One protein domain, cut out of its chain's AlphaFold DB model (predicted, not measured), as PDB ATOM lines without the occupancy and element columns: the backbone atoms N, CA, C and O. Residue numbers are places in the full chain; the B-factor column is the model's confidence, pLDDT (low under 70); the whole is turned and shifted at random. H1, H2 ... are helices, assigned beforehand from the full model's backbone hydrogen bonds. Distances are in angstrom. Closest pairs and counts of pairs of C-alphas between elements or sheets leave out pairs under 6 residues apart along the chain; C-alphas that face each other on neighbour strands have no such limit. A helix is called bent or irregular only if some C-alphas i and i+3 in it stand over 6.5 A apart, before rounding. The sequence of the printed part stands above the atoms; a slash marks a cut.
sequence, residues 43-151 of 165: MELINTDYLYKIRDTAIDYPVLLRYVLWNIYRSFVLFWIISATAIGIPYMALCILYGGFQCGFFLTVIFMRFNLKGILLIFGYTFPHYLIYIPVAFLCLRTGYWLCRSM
ATOM      1  N   MET A  43     217.975 220.855 215.878       58.81
ATOM      2  CA  MET A  43     217.182 219.621 215.873       58.81
ATOM      3  C   MET A  43     215.676 219.836 215.894       58.81
ATOM      4  O   MET A  43     214.927 218.908 215.597       58.81
ATOM      5  N   GLU A  44     215.207 221.012 216.291       55.84
ATOM      6  CA  GLU A  44     213.793 221.376 216.198       55.84
ATOM      7  C   GLU A  44     213.434 221.760 214.754       55.84
ATOM      8  O   GLU A  44     212.477 221.217 214.207       55.84
ATOM      9  N   LEU A  45     214.308 222.528 214.087       50.84
ATOM     10  CA  LEU A  45     214.257 222.820 212.644       50.84
ATOM     11  C   LEU A  45     214.323 221.562 211.761       50.84
ATOM     12  O   LEU A  45     213.735 221.524 210.685       50.84
ATOM     13  N   ILE A  46     215.011 220.510 212.214       53.47
ATOM     14  CA  ILE A  46     215.066 219.241 211.479       53.47
ATOM     15  C   ILE A  46     213.718 218.496 211.528       53.47
ATOM     16  O   ILE A  46     213.375 217.777 210.597       53.47
ATOM     17  N   ASN A  47     212.914 218.646 212.580       60.09
ATOM     18  CA  ASN A  47     211.845 217.686 212.857       60.09
ATOM     19  C   ASN A  47     210.616 217.827 211.941       60.09
ATOM     20  O   ASN A  47     210.043 216.820 211.540       60.09
ATOM     21  N   THR A  48     210.201 219.040 211.582       59.72
ATOM     22  CA  THR A  48     209.020 219.239 210.722       59.72
ATOM     23  C   THR A  48     209.368 219.151 209.242       59.72
ATOM     24  O   THR A  48     208.725 218.401 208.510       59.72
ATOM     25  N   ASP A  49     210.437 219.816 208.808       60.84
ATOM     26  CA  ASP A  49     210.774 219.884 207.382       60.84
ATOM     27  C   ASP A  49     211.460 218.611 206.866       60.84
ATOM     28  O   ASP A  49     211.263 218.232 205.708       60.84
ATOM     29  N   TYR A  50     212.230 217.895 207.701       59.69
ATOM     30  CA  TYR A  50     212.870 216.652 207.257       59.69
ATOM     31  C   TYR A  50     211.909 215.474 207.264       59.69
ATOM     32  O   TYR A  50     212.014 214.640 206.373       59.69
ATOM     33  N   LEU A  51     210.968 215.381 208.210       60.88
ATOM     34  CA  LEU A  51     209.989 214.287 208.196       60.88
ATOM     35  C   LEU A  51     209.073 214.374 206.971       60.88
ATOM     36  O   LEU A  51     208.797 213.345 206.356       60.88
ATOM     37  N   TYR A  52     208.679 215.585 206.564       61.50
ATOM     38  CA  TYR A  52     207.953 215.788 205.310       61.50
ATOM     39  C   TYR A  52     208.811 215.438 204.090       61.50
ATOM     40  O   TYR A  52     208.370 214.671 203.238       61.50
ATOM     41  N   LYS A  53     210.071 215.891 204.038       63.75
ATOM     42  CA  LYS A  53     210.993 215.518 202.954       63.75
ATOM     43  C   LYS A  53     211.254 214.017 202.870       63.75
ATOM     44  O   LYS A  53     211.272 213.485 201.771       63.75
ATOM     45  N   ILE A  54     211.448 213.318 203.986       63.72
ATOM     46  CA  ILE A  54     211.708 211.867 204.002       63.72
ATOM     47  C   ILE A  54     210.475 211.086 203.533       63.72
ATOM     48  O   ILE A  54     210.631 210.055 202.887       63.72
ATOM     49  N   ARG A  55     209.262 211.572 203.828       62.75
ATOM     50  CA  ARG A  55     208.018 210.923 203.398       62.75
ATOM     51  C   ARG A  55     207.756 211.074 201.897       62.75
ATOM     52  O   ARG A  55     207.218 210.152 201.298       62.75
ATOM     53  N   ASP A  56     208.130 212.212 201.316       62.31
ATOM     54  CA  ASP A  56     207.920 212.515 199.891       62.31
ATOM     55  C   ASP A  56     209.114 212.147 198.991       62.31
ATOM     56  O   ASP A  56     208.983 212.083 197.770       62.31
ATOM     57  N   THR A  57     210.288 211.870 199.562       64.00
ATOM     58  CA  THR A  57     211.456 211.458 198.774       64.00
ATOM     59  C   THR A  57     211.403 209.956 198.514       64.00
ATOM     60  O   THR A  57     211.513 209.156 199.441       64.00
ATOM     61  N   ALA A  58     211.303 209.558 197.244       63.00
ATOM     62  CA  ALA A  58     211.544 208.178 196.837       63.00
ATOM     63  C   ALA A  58     213.007 207.813 197.147       63.00
ATOM     64  O   ALA A  58     213.937 208.331 196.531       63.00
ATOM     65  N   ILE A  59     213.219 206.970 198.161       69.81
ATOM     66  CA  ILE A  59     214.562 206.551 198.567       69.81
ATOM     67  C   ILE A  59     215.003 205.388 197.683       69.81
ATOM     68  O   ILE A  59     214.488 204.276 197.796       69.81
ATOM     69  N   ASP A  60     216.028 205.619 196.867       79.25
ATOM     70  CA  ASP A  60     216.734 204.552 196.164       79.25
ATOM     71  C   ASP A  60     217.606 203.749 197.142       79.25
ATOM     72  O   ASP A  60     218.810 203.977 197.310       79.25
ATOM     73  N   TYR A  61     216.989 202.751 197.778       77.69
ATOM     74  CA  TYR A  61     217.643 201.793 198.670       77.69
ATOM     75  C   TYR A  61     218.960 201.193 198.133       77.69
ATOM     76  O   TYR A  61     219.913 201.123 198.913       77.69
ATOM     77  N   PRO A  62     219.105 200.786 196.850       82.25
ATOM     78  CA  PRO A  62     220.363 200.200 196.376       82.25
ATOM     79  C   PRO A  62     221.516 201.211 196.330       82.25
ATOM     80  O   PRO A  62     222.662 200.862 196.629       82.25
ATOM     81  N   VAL A  63     221.228 202.472 196.001       83.50
ATOM     82  CA  VAL A  63     222.228 203.549 195.984       83.50
ATOM     83  C   VAL A  63     222.666 203.869 197.410       83.50
ATOM     84  O   VAL A  63     223.866 203.957 197.684       83.50
ATOM     85  N   LEU A  64     221.705 203.956 198.332       80.69
ATOM     86  CA  LEU A  64     221.966 204.193 199.749       80.69
ATOM     87  C   LEU A  64     222.822 203.072 200.357       80.69
ATOM     88  O   LEU A  64     223.819 203.347 201.024       80.69
ATOM     89  N   LEU A  65     222.483 201.810 200.082       81.56
ATOM     90  CA  LEU A  65     223.252 200.661 200.558       81.56
ATOM     91  C   LEU A  65     224.684 200.687 200.026       81.56
ATOM     92  O   LEU A  65     225.618 200.544 200.813       81.56
ATOM     93  N   ARG A  66     224.884 200.929 198.723       86.00
ATOM     94  CA  ARG A  66     226.225 201.014 198.120       86.00
ATOM     95  C   ARG A  66     227.061 202.126 198.750       86.00
ATOM     96  O   ARG A  66     228.244 201.922 199.019       86.00
ATOM     97  N   TYR A  67     226.447 203.278 199.007       84.31
ATOM     98  CA  TYR A  67     227.105 204.404 199.658       84.31
ATOM     99  C   TYR A  67     227.545 204.062 201.088       84.31
ATOM    100  O   TYR A  67     228.711 204.252 201.443       84.31
ATOM    101  N   VAL A  68     226.640 203.499 201.894       83.00
ATOM    102  CA  VAL A  68     226.930 203.109 203.281       83.00
ATOM    103  C   VAL A  68     228.017 202.034 203.327       83.00
ATOM    104  O   VAL A  68     228.968 202.165 204.103       83.00
ATOM    105  N   LEU A  69     227.937 201.017 202.462       81.31
ATOM    106  CA  LEU A  69     228.943 199.956 202.379       81.31
ATOM    107  C   LEU A  69     230.329 200.523 202.060       81.31
ATOM    108  O   LEU A  69     231.309 200.177 202.719       81.31
ATOM    109  N   TRP A  70     230.412 201.425 201.077       84.62
ATOM    110  CA  TRP A  70     231.668 202.059 200.682       84.62
ATOM    111  C   TRP A  70     232.268 202.904 201.808       84.62
ATOM    112  O   TRP A  70     233.476 202.867 202.043       84.62
ATOM    113  N   ASN A  71     231.430 203.632 202.548       82.31
ATOM    114  CA  ASN A  71     231.874 204.460 203.665       82.31
ATOM    115  C   ASN A  71     232.451 203.624 204.822       82.31
ATOM    116  O   ASN A  71     233.520 203.938 205.360       82.31
ATOM    117  N   ILE A  72     231.773 202.527 205.176       80.56
ATOM    118  CA  ILE A  72     232.241 201.590 206.207       80.56
ATOM    119  C   ILE A  72     233.534 200.912 205.745       80.56
ATOM    120  O   ILE A  72     234.506 200.870 206.499       80.56
ATOM    121  N   TYR A  73     233.587 200.451 204.492       80.81
ATOM    122  CA  TYR A  73     234.768 199.807 203.919       80.81
ATOM    123  C   TYR A  73     235.989 200.732 203.913       80.81
ATOM    124  O   TYR A  73     237.076 200.331 204.327       80.81
ATOM    125  N   ARG A  74     235.818 202.001 203.528       82.94
ATOM    126  CA  ARG A  74     236.897 202.998 203.560       82.94
ATOM    127  C   ARG A  74     237.452 203.185 204.970       82.94
ATOM    128  O   ARG A  74     238.668 203.186 205.157       82.94
ATOM    129  N   SER A  75     236.567 203.325 205.955       77.94
ATOM    130  CA  SER A  75     236.955 203.496 207.360       77.94
ATOM    131  C   SER A  75     237.678 202.259 207.896       77.94
ATOM    132  O   SER A  75     238.681 202.377 208.598       77.94
ATOM    133  N   PHE A  76     237.221 201.072 207.496       80.06
ATOM    134  CA  PHE A  76     237.852 199.801 207.827       80.06
ATOM    135  C   PHE A  76     239.270 199.708 207.251       80.06
ATOM    136  O   PHE A  76     240.214 199.467 207.997       80.06
ATOM    137  N   VAL A  77     239.462 199.969 205.956       82.00
ATOM    138  CA  VAL A  77     240.786 199.903 205.310       82.00
ATOM    139  C   VAL A  77     241.782 200.873 205.956       82.00
ATOM    140  O   VAL A  77     242.917 200.487 206.239       82.00
ATOM    141  N   LEU A  78     241.357 202.104 206.259       82.19
ATOM    142  CA  LEU A  78     242.202 203.088 206.947       82.19
ATOM    143  C   LEU A  78     242.644 202.597 208.331       82.19
ATOM    144  O   LEU A  78     243.817 202.732 208.686       82.19
ATOM    145  N   PHE A  79     241.735 201.974 209.085       81.25
ATOM    146  CA  PHE A  79     242.049 201.400 210.391       81.25
ATOM    147  C   PHE A  79     243.138 200.320 210.297       81.25
ATOM    148  O   PHE A  79     244.064 200.309 211.112       81.25
ATOM    149  N   TRP A  80     243.085 199.447 209.287       78.25
ATOM    150  CA  TRP A  80     244.092 198.397 209.086       78.25
ATOM    151  C   TRP A  80     245.466 198.942 208.689       78.25
ATOM    152  O   TRP A  80     246.472 198.484 209.230       78.25
ATOM    153  N   ILE A  81     245.519 199.944 207.808       81.50
ATOM    154  CA  ILE A  81     246.781 200.579 207.388       81.50
ATOM    155  C   ILE A  81     247.486 201.223 208.590       81.50
ATOM    156  O   ILE A  81     248.685 201.028 208.798       81.50
ATOM    157  N   ILE A  82     246.737 201.944 209.427       78.56
ATOM    158  CA  ILE A  82     247.298 202.595 210.618       78.56
ATOM    159  C   ILE A  82     247.696 201.552 211.671       78.56
ATOM    160  O   ILE A  82     248.748 201.681 212.297       78.56
ATOM    161  N   SER A  83     246.915 200.478 211.818       73.50
ATOM    162  CA  SER A  83     247.238 199.368 212.725       73.50
ATOM    163  C   SER A  83     248.527 198.633 212.338       73.50
ATOM    164  O   SER A  83     249.216 198.115 213.213       73.50
ATOM    165  N   ALA A  84     248.896 198.615 211.054       73.50
ATOM    166  CA  ALA A  84     250.161 198.043 210.588       73.50
ATOM    167  C   ALA A  84     251.391 198.926 210.898       73.50
ATOM    168  O   ALA A  84     252.527 198.482 210.739       73.50
ATOM    169  N   THR A  85     251.187 200.164 211.356       80.31
ATOM    170  CA  THR A  85     252.258 201.126 211.656       80.31
ATOM    171  C   THR A  85     252.622 201.104 213.149       80.31
ATOM    172  O   THR A  85     251.822 200.710 213.995       80.31
ATOM    173  N   ALA A  86     253.815 201.588 213.515       68.38
ATOM    174  CA  ALA A  86     254.265 201.718 214.913       68.38
ATOM    175  C   ALA A  86     253.324 202.564 215.806       68.38
ATOM    176  O   ALA A  86     253.315 202.415 217.025       68.38
ATOM    177  N   ILE A  87     252.512 203.432 215.191       74.88
ATOM    178  CA  ILE A  87     251.527 204.316 215.840       74.88
ATOM    179  C   ILE A  87     250.154 203.613 215.985       74.88
ATOM    180  O   ILE A  87     249.192 204.187 216.489       74.88
ATOM    181  N   GLY A  88     250.040 202.336 215.605       72.19
ATOM    182  CA  GLY A  88     248.782 201.589 215.668       72.19
ATOM    183  C   GLY A  88     248.194 201.507 217.080       72.19
ATOM    184  O   GLY A  88     246.993 201.687 217.258       72.19
ATOM    185  N   ILE A  89     249.026 201.301 218.107       72.56
ATOM    186  CA  ILE A  89     248.578 201.188 219.509       72.56
ATOM    187  C   ILE A  89     247.917 202.478 220.031       72.56
ATOM    188  O   ILE A  89     246.779 202.391 220.501       72.56
ATOM    189  N   PRO A  90     248.550 203.669 219.959       78.12
ATOM    190  CA  PRO A  90     247.889 204.902 220.385       78.12
ATOM    191  C   PRO A  90     246.664 205.238 219.524       78.12
ATOM    192  O   PRO A  90     245.673 205.733 220.057       78.12
ATOM    193  N   TYR A  91     246.671 204.910 218.228       80.12
ATOM    194  CA  TYR A  91     245.494 205.086 217.375       80.12
ATOM    195  C   TYR A  91     244.312 204.211 217.818       80.12
ATOM    196  O   TYR A  91     243.197 204.707 217.950       80.12
ATOM    197  N   MET A  92     244.549 202.936 218.144       78.44
ATOM    198  CA  MET A  92     243.513 202.050 218.690       78.44
ATOM    199  C   MET A  92     242.943 202.577 220.014       78.44
ATOM    200  O   MET A  92     241.730 202.528 220.215       78.44
ATOM    201  N   ALA A  93     243.785 203.130 220.894       77.81
ATOM    202  CA  ALA A  93     243.328 203.766 222.130       77.81
ATOM    203  C   ALA A  93     242.430 204.987 221.857       77.81
ATOM    204  O   ALA A  93     241.383 205.130 222.489       77.81
ATOM    205  N   LEU A  94     242.788 205.826 220.877       83.50
ATOM    206  CA  LEU A  94     241.956 206.951 220.440       83.50
ATOM    207  C   LEU A  94     240.628 206.488 219.833       83.50
ATOM    208  O   LEU A  94     239.596 207.073 220.140       83.50
ATOM    209  N   CYS A  95     240.621 205.421 219.027       82.25
ATOM    210  CA  CYS A  95     239.385 204.846 218.491       82.25
ATOM    211  C   CYS A  95     238.454 204.346 219.604       82.25
ATOM    212  O   CYS A  95     237.249 204.577 219.537       82.25
ATOM    213  N   ILE A  96     238.998 203.698 220.640       81.75
ATOM    214  CA  ILE A  96     238.220 203.254 221.809       81.75
ATOM    215  C   ILE A  96     237.649 204.458 222.566       81.75
ATOM    216  O   ILE A  96     236.470 204.453 222.919       81.75
ATOM    217  N   LEU A  97     238.456 205.500 222.783       84.25
ATOM    218  CA  LEU A  97     238.021 206.718 223.466       84.25
ATOM    219  C   LEU A  97     236.926 207.441 222.673       84.25
ATOM    220  O   LEU A  97     235.910 207.820 223.246       84.25
ATOM    221  N   TYR A  98     237.101 207.580 221.356       84.56
ATOM    222  CA  TYR A  98     236.120 208.192 220.462       84.56
ATOM    223  C   TYR A  98     234.816 207.387 220.407       84.56
ATOM    224  O   TYR A  98     233.733 207.963 220.489       84.56
ATOM    225  N   GLY A  99     234.901 206.054 220.349       83.12
ATOM    226  CA  GLY A  99     233.731 205.179 220.414       83.12
ATOM    227  C   GLY A  99     232.984 205.299 221.747       83.12
ATOM    228  O   GLY A  99     231.761 205.432 221.762       83.12
ATOM    229  N   GLY A 100     233.715 205.325 222.867       82.62
ATOM    230  CA  GLY A 100     233.148 205.580 224.194       82.62
ATOM    231  C   GLY A 100     232.472 206.950 224.278       82.62
ATOM    232  O   GLY A 100     231.334 207.049 224.735       82.62
ATOM    233  N   PHE A 101     233.129 207.988 223.758       86.25
ATOM    234  CA  PHE A 101     232.594 209.346 223.675       86.25
ATOM    235  C   PHE A 101     231.296 209.407 222.872       86.25
ATOM    236  O   PHE A 101     230.303 209.944 223.361       86.25
ATOM    237  N   GLN A 102     231.269 208.815 221.677       84.38
ATOM    238  CA  GLN A 102     230.083 208.800 220.824       84.38
ATOM    239  C   GLN A 102     228.919 208.067 221.501       84.38
ATOM    240  O   GLN A 102     227.809 208.594 221.519       84.38
ATOM    241  N   CYS A 103     229.167 206.909 222.122       83.56
ATOM    242  CA  CYS A 103     228.154 206.188 222.896       83.56
ATOM    243  C   CYS A 103     227.605 207.028 224.059       83.56
ATOM    244  O   CYS A 103     226.391 207.171 224.183       83.56
ATOM    245  N   GLY A 104     228.478 207.604 224.892       84.19
ATOM    246  CA  GLY A 104     228.068 208.427 226.034       84.19
ATOM    247  C   GLY A 104     227.287 209.672 225.612       84.19
ATOM    248  O   GLY A 104     226.249 209.991 226.199       84.19
ATOM    249  N   PHE A 105     227.733 210.337 224.546       84.69
ATOM    250  CA  PHE A 105     227.052 211.491 223.967       84.69
ATOM    251  C   PHE A 105     225.653 211.121 223.458       84.69
ATOM    252  O   PHE A 105     224.667 211.750 223.841       84.69
ATOM    253  N   PHE A 106     225.552 210.065 222.647       82.88
ATOM    254  CA  PHE A 106     224.293 209.640 222.034       82.88
ATOM    255  C   PHE A 106     223.267 209.217 223.088       82.88
ATOM    256  O   PHE A 106     222.116 209.652 223.041       82.88
ATOM    257  N   LEU A 107     223.701 208.447 224.092       83.00
ATOM    258  CA  LEU A 107     222.853 208.029 225.205       83.00
ATOM    259  C   LEU A 107     222.259 209.253 225.919       83.00
ATOM    260  O   LEU A 107     221.048 209.344 226.107       83.00
ATOM    261  N   THR A 108     223.100 210.239 226.235       84.50
ATOM    262  CA  THR A 108     222.698 211.463 226.942       84.50
ATOM    263  C   THR A 108     221.700 212.299 226.143       84.50
ATOM    264  O   THR A 108     220.705 212.769 226.693       84.50
ATOM    265  N   VAL A 109     221.924 212.454 224.837       78.88
ATOM    266  CA  VAL A 109     221.022 213.193 223.943       78.88
ATOM    267  C   VAL A 109     219.648 212.522 223.860       78.88
ATOM    268  O   VAL A 109     218.628 213.207 223.942       78.88
ATOM    269  N   ILE A 110     219.605 211.190 223.757       75.88
ATOM    270  CA  ILE A 110     218.347 210.429 223.745       75.88
ATOM    271  C   ILE A 110     217.590 210.620 225.057       75.88
ATOM    272  O   ILE A 110     216.394 210.928 225.035       75.88
ATOM    273  N   PHE A 111     218.292 210.485 226.186       79.00
ATOM    274  CA  PHE A 111     217.726 210.706 227.515       79.00
ATOM    275  C   PHE A 111     217.095 212.097 227.632       79.00
ATOM    276  O   PHE A 111     215.991 212.222 228.157       79.00
ATOM    277  N   MET A 112     217.749 213.133 227.099       74.94
ATOM    278  CA  MET A 112     217.231 214.502 227.130       74.94
ATOM    279  C   MET A 112     216.036 214.734 226.195       74.94
ATOM    280  O   MET A 112     215.169 215.537 226.532       74.94
ATOM    281  N   ARG A 113     215.995 214.098 225.016       68.75
ATOM    282  CA  ARG A 113     215.012 214.397 223.955       68.75
ATOM    283  C   ARG A 113     213.681 213.669 224.145       68.75
ATOM    284  O   ARG A 113     212.636 214.275 223.946       68.75
ATOM    285  N   PHE A 114     213.703 212.386 224.501       66.81
ATOM    286  CA  PHE A 114     212.497 211.547 224.466       66.81
ATOM    287  C   PHE A 114     212.087 210.937 225.816       66.81
ATOM    288  O   PHE A 114     211.096 210.197 225.871       66.81
ATOM    289  N   ASN A 115     212.817 211.227 226.902       69.38
ATOM    290  CA  ASN A 115     212.636 210.562 228.199       69.38
ATOM    291  C   ASN A 115     212.637 209.012 228.049       69.38
ATOM    292  O   ASN A 115     213.124 208.463 227.059       69.38
ATOM    293  N   LEU A 116     212.082 208.274 229.018       64.69
ATOM    294  CA  LEU A 116     212.015 206.800 229.011       64.69
ATOM    295  C   LEU A 116     211.287 206.194 227.794       64.69
ATOM    296  O   LEU A 116     211.572 205.059 227.418       64.69
ATOM    297  N   LYS A 117     210.373 206.933 227.150       63.97
ATOM    298  CA  LYS A 117     209.545 206.404 226.051       63.97
ATOM    299  C   LYS A 117     210.297 206.289 224.721       63.97
ATOM    300  O   LYS A 117     210.098 205.309 224.009       63.97
ATOM    301  N   GLY A 118     211.190 207.225 224.384       60.03
ATOM    302  CA  GLY A 118     211.980 207.105 223.145       60.03
ATOM    303  C   GLY A 118     213.192 206.193 223.260       60.03
ATOM    304  O   GLY A 118     213.656 205.693 222.239       60.03
ATOM    305  N   ILE A 119     213.656 205.903 224.479       66.12
ATOM    306  CA  ILE A 119     214.670 204.865 224.697       66.12
ATOM    307  C   ILE A 119     214.162 203.532 224.156       66.12
ATOM    308  O   ILE A 119     214.892 202.870 223.435       66.12
ATOM    309  N   LEU A 120     212.898 203.178 224.403       66.00
ATOM    310  CA  LEU A 120     212.318 201.912 223.948       66.00
ATOM    311  C   LEU A 120     212.228 201.814 222.412       66.00
ATOM    312  O   LEU A 120     212.535 200.772 221.838       66.00
ATOM    313  N   LEU A 121     211.878 202.921 221.748       66.69
ATOM    314  CA  LEU A 121     211.759 202.999 220.289       66.69
ATOM    315  C   LEU A 121     213.127 202.929 219.589       66.69
ATOM    316  O   LEU A 121     213.310 202.179 218.632       66.69
ATOM    317  N   ILE A 122     214.113 203.667 220.104       67.44
ATOM    318  CA  ILE A 122     215.480 203.666 219.569       67.44
ATOM    319  C   ILE A 122     216.182 202.346 219.878       67.44
ATOM    320  O   ILE A 122     216.936 201.846 219.040       67.44
ATOM    321  N   PHE A 123     215.916 201.755 221.044       68.81
ATOM    322  CA  PHE A 123     216.429 200.437 221.384       68.81
ATOM    323  C   PHE A 123     215.897 199.402 220.395       68.81
ATOM    324  O   PHE A 123     216.703 198.726 219.773       68.81
ATOM    325  N   GLY A 124     214.590 199.359 220.120       72.31
ATOM    326  CA  GLY A 124     214.023 198.439 219.126       72.31
ATOM    327  C   GLY A 124     214.645 198.569 217.726       72.31
ATOM    328  O   GLY A 124     214.967 197.560 217.102       72.31
ATOM    329  N   TYR A 125     214.879 199.795 217.252       69.12
ATOM    330  CA  TYR A 125     215.421 200.034 215.907       69.12
ATOM    331  C   TYR A 125     216.935 199.788 215.796       69.12
ATOM    332  O   TYR A 125     217.434 199.263 214.797       69.12
ATOM    333  N   THR A 126     217.694 200.162 216.829       69.81
ATOM    334  CA  THR A 126     219.166 200.138 216.778       69.81
ATOM    335  C   THR A 126     219.760 198.851 217.349       69.81
ATOM    336  O   THR A 126     220.912 198.529 217.061       69.81
ATOM    337  N   PHE A 127     218.980 198.070 218.102       70.62
ATOM    338  CA  PHE A 127     219.388 196.773 218.646       70.62
ATOM    339  C   PHE A 127     219.958 195.801 217.596       70.62
ATOM    340  O   PHE A 127     221.072 195.320 217.816       70.62
ATOM    341  N   PRO A 128     219.306 195.543 216.439       72.62
ATOM    342  CA  PRO A 128     219.858 194.615 215.448       72.62
ATOM    343  C   PRO A 128     221.180 195.110 214.842       72.62
ATOM    344  O   PRO A 128     222.080 194.315 214.582       72.62
ATOM    345  N   HIS A 129     221.335 196.427 214.683       72.88
ATOM    346  CA  HIS A 129     222.564 197.024 214.164       72.88
ATOM    347  C   HIS A 129     223.723 196.896 215.162       72.88
ATOM    348  O   HIS A 129     224.808 196.444 214.791       72.88
ATOM    349  N   TYR A 130     223.501 197.227 216.439       73.69
ATOM    350  CA  TYR A 130     224.540 197.122 217.468       73.69
ATOM    351  C   TYR A 130     224.951 195.676 217.763       73.69
ATOM    352  O   TYR A 130     226.125 195.437 218.053       73.69
ATOM    353  N   LEU A 131     224.034 194.712 217.626       74.62
ATOM    354  CA  LEU A 131     224.326 193.291 217.826       74.62
ATOM    355  C   LEU A 131     225.405 192.775 216.861       74.62
ATOM    356  O   LEU A 131     226.233 191.957 217.253       74.62
ATOM    357  N   ILE A 132     225.426 193.278 215.623       77.38
ATOM    358  CA  ILE A 132     226.441 192.933 214.615       77.38
ATOM    359  C   ILE A 132     227.686 193.817 214.770       77.38
ATOM    360  O   ILE A 132     228.813 193.341 214.631       77.38
ATOM    361  N   TYR A 133     227.519 195.099 215.097       76.31
ATOM    362  CA  TYR A 133     228.636 196.047 215.154       76.31
ATOM    363  C   TYR A 133     229.613 195.774 216.308       76.31
ATOM    364  O   TYR A 133     230.826 195.867 216.127       76.31
ATOM    365  N   ILE A 134     229.104 195.406 217.491       75.12
ATOM    366  CA  ILE A 134     229.916 195.124 218.686       75.12
ATOM    367  C   ILE A 134     230.917 193.971 218.465       75.12
ATOM    368  O   ILE A 134     232.112 194.182 218.703       75.12
ATOM    369  N   PRO A 135     230.508 192.769 218.005       73.75
ATOM    370  CA  PRO A 135     231.447 191.669 217.794       73.75
ATOM    371  C   PRO A 135     232.454 191.980 216.684       73.75
ATOM    372  O   PRO A 135     233.632 191.653 216.826       73.75
ATOM    373  N   VAL A 136     232.031 192.669 215.619       74.94
ATOM    374  CA  VAL A 136     232.930 193.092 214.537       74.94
ATOM    375  C   VAL A 136     233.981 194.074 215.057       74.94
ATOM    376  O   VAL A 136     235.168 193.888 214.789       74.94
ATOM    377  N   ALA A 137     233.589 195.064 215.862       74.06
ATOM    378  CA  ALA A 137     234.523 196.007 216.474       74.06
ATOM    379  C   ALA A 137     235.526 195.298 217.399       74.06
ATOM    380  O   ALA A 137     236.726 195.570 217.332       74.06
ATOM    381  N   PHE A 138     235.064 194.343 218.211       74.94
ATOM    382  CA  PHE A 138     235.933 193.564 219.093       74.94
ATOM    383  C   PHE A 138     236.932 192.697 218.313       74.94
ATOM    384  O   PHE A 138     238.116 192.652 218.656       74.94
ATOM    385  N   LEU A 139     236.488 192.045 217.233       75.56
ATOM    386  CA  LEU A 139     237.354 191.274 216.338       75.56
ATOM    387  C   LEU A 139     238.386 192.167 215.641       75.56
ATOM    388  O   LEU A 139     239.562 191.800 215.588       75.56
ATOM    389  N   CYS A 140     237.988 193.351 215.171       74.31
ATOM    390  CA  CYS A 140     238.894 194.309 214.532       74.31
ATOM    391  C   CYS A 140     239.960 194.810 215.501       74.31
ATOM    392  O   CYS A 140     241.143 194.781 215.175       74.31
ATOM    393  N   LEU A 141     239.563 195.207 216.711       74.75
ATOM    394  CA  LEU A 141     240.489 195.657 217.748       74.75
ATOM    395  C   LEU A 141     241.463 194.549 218.146       74.75
ATOM    396  O   LEU A 141     242.668 194.780 218.228       74.75
ATOM    397  N   ARG A 142     240.970 193.322 218.343       73.94
ATOM    398  CA  ARG A 142     241.814 192.182 218.717       73.94
ATOM    399  C   ARG A 142     242.808 191.820 217.615       73.94
ATOM    400  O   ARG A 142     243.971 191.549 217.916       73.94
ATOM    401  N   THR A 143     242.362 191.811 216.363       71.81
ATOM    402  CA  THR A 143     243.213 191.438 215.225       71.81
ATOM    403  C   THR A 143     244.194 192.556 214.874       71.81
ATOM    404  O   THR A 143     245.368 192.273 214.656       71.81
ATOM    405  N   GLY A 144     243.765 193.820 214.935       72.12
ATOM    406  CA  GLY A 144     244.630 194.991 214.765       72.12
ATOM    407  C   GLY A 144     245.712 195.080 215.844       72.12
ATOM    408  O   GLY A 144     246.883 195.297 215.534       72.12
ATOM    409  N   TYR A 145     245.360 194.798 217.103       71.50
ATOM    410  CA  TYR A 145     246.326 194.739 218.202       71.50
ATOM    411  C   TYR A 145     247.351 193.616 218.017       71.50
ATOM    412  O   TYR A 145     248.550 193.824 218.220       71.50
ATOM    413  N   TRP A 146     246.900 192.432 217.597       71.19
ATOM    414  CA  TRP A 146     247.797 191.315 217.310       71.19
ATOM    415  C   TRP A 146     248.746 191.625 216.146       71.19
ATOM    416  O   TRP A 146     249.944 191.385 216.278       71.19
ATOM    417  N   LEU A 147     248.238 192.228 215.066       67.44
ATOM    418  CA  LEU A 147     249.017 192.604 213.883       67.44
ATOM    419  C   LEU A 147     250.086 193.664 214.198       67.44
ATOM    420  O   LEU A 147     251.240 193.525 213.799       67.44
ATOM    421  N   CYS A 148     249.739 194.705 214.961       68.56
ATOM    422  CA  CYS A 148     250.705 195.729 215.369       68.56
ATOM    423  C   CYS A 148     251.816 195.127 216.249       68.56
ATOM    424  O   CYS A 148     253.008 195.413 216.086       68.56
ATOM    425  N   ARG A 149     251.435 194.227 217.162       68.06
ATOM    426  CA  ARG A 149     252.366 193.564 218.076       68.06
ATOM    427  C   ARG A 149     253.298 192.587 217.363       68.06
ATOM    428  O   ARG A 149     254.490 192.601 217.667       68.06
ATOM    429  N   SER A 150     252.797 191.784 216.423       69.38
ATOM    430  CA  SER A 150     253.612 190.827 215.664       69.38
ATOM    431  C   SER A 150     254.639 191.530 214.775       69.38
ATOM    432  O   SER A 150     255.799 191.122 214.728       69.38
ATOM    433  N   MET A 151     254.243 192.624 214.118       67.31
ATOM    434  CA  MET A 151     255.099 193.336 213.170       67.31
ATOM    435  C   MET A 151     256.180 194.178 213.855       67.31
ATOM    436  O   MET A 151     257.311 194.206 213.371       67.31
TER     437      MET A 151
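This is residues 43 to 151 of the 165 residues of an uncharacterized protein of Anaerocolumna sedimenticola (UniProt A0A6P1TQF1). Three long helical pieces, H2 and the two arms H3a and H3b of one bent helix, meet near one end of an elongated, loose frame; H3b folds back beside H3a, while H2 spreads away from both towards the other end. There the short helix H1 stands clear of the rest, and the few contacts leave much of the space between the helices open. The printed part has 109 residues with three named helices, in the order H1, H2, H3, and no named strand; its class is all helix. It is loose, with a radius of gyration of the C-alphas of 17.9 A, and spans 53 by 33 by 24 A.

H1, residues 43 to 56, is apart from H2, residues 61 to 83. H3, residues 88 to 151, was assigned by its hydrogen bonds as one helix but is bent, with C-alphas 113 and 116 9.6 A apart; its arms are H3a, residues 88 to 113, and H3b, residues 116 to 151. H1 is apart from both arms. H2 and H3a touch only at the corner by their link, with the C-alphas of Ile 82 and Gly 88 closest at 5.4 A; they run opposite ways at a steep tilt of 41 degrees. H2 touches H3b with residues 80 to 83 alone, and the closest C-alphas, of Ser 83 and Gly 144, are 5.5 A apart. These two run the same way at 37 degrees, only just a steep tilt. H3a and H3b touch, the closest C-alphas being those of Gly 88 and Cys 148 at 6.2 A, and run opposite ways at a shallow tilt of 4 degrees. In H2 and H3a every O i to N i+4 pair is within hydrogen-bond range; in H1 6 of 10 are, and in H3b 26 of 32.

H1 begins at C-alpha 43, (217.182, 219.621, 215.873), and is only just irregular, with C-alphas 45 and 48 6.6 A apart. H2 is 32.9 A long from first to last C-alpha and begins at C-alpha 61, (217.643, 201.793, 198.670). H3a is 37.1 A long. H3b is 47.8 A long and ends at C-alpha 151, (255.099, 193.336, 213.170). H3b has a kink of 61 degrees near residue 127 and is irregular, with C-alphas 125 and 128 7.0 A apart.

The two C-alphas farthest apart, those of Thr 48 and Ser 150, are 53.1 A apart. The printed part has no cut, and the links H1 to H2 and H2 to H3 are tight, with 4 residues each. Residues 44 to 75, 97 to 106 and 123 to 136 stand free. The mean pLDDT of the printed part is 73.9; residues 43 to 59, 86, 113 to 123, 125 to 126 and 147 to 151 are under 70.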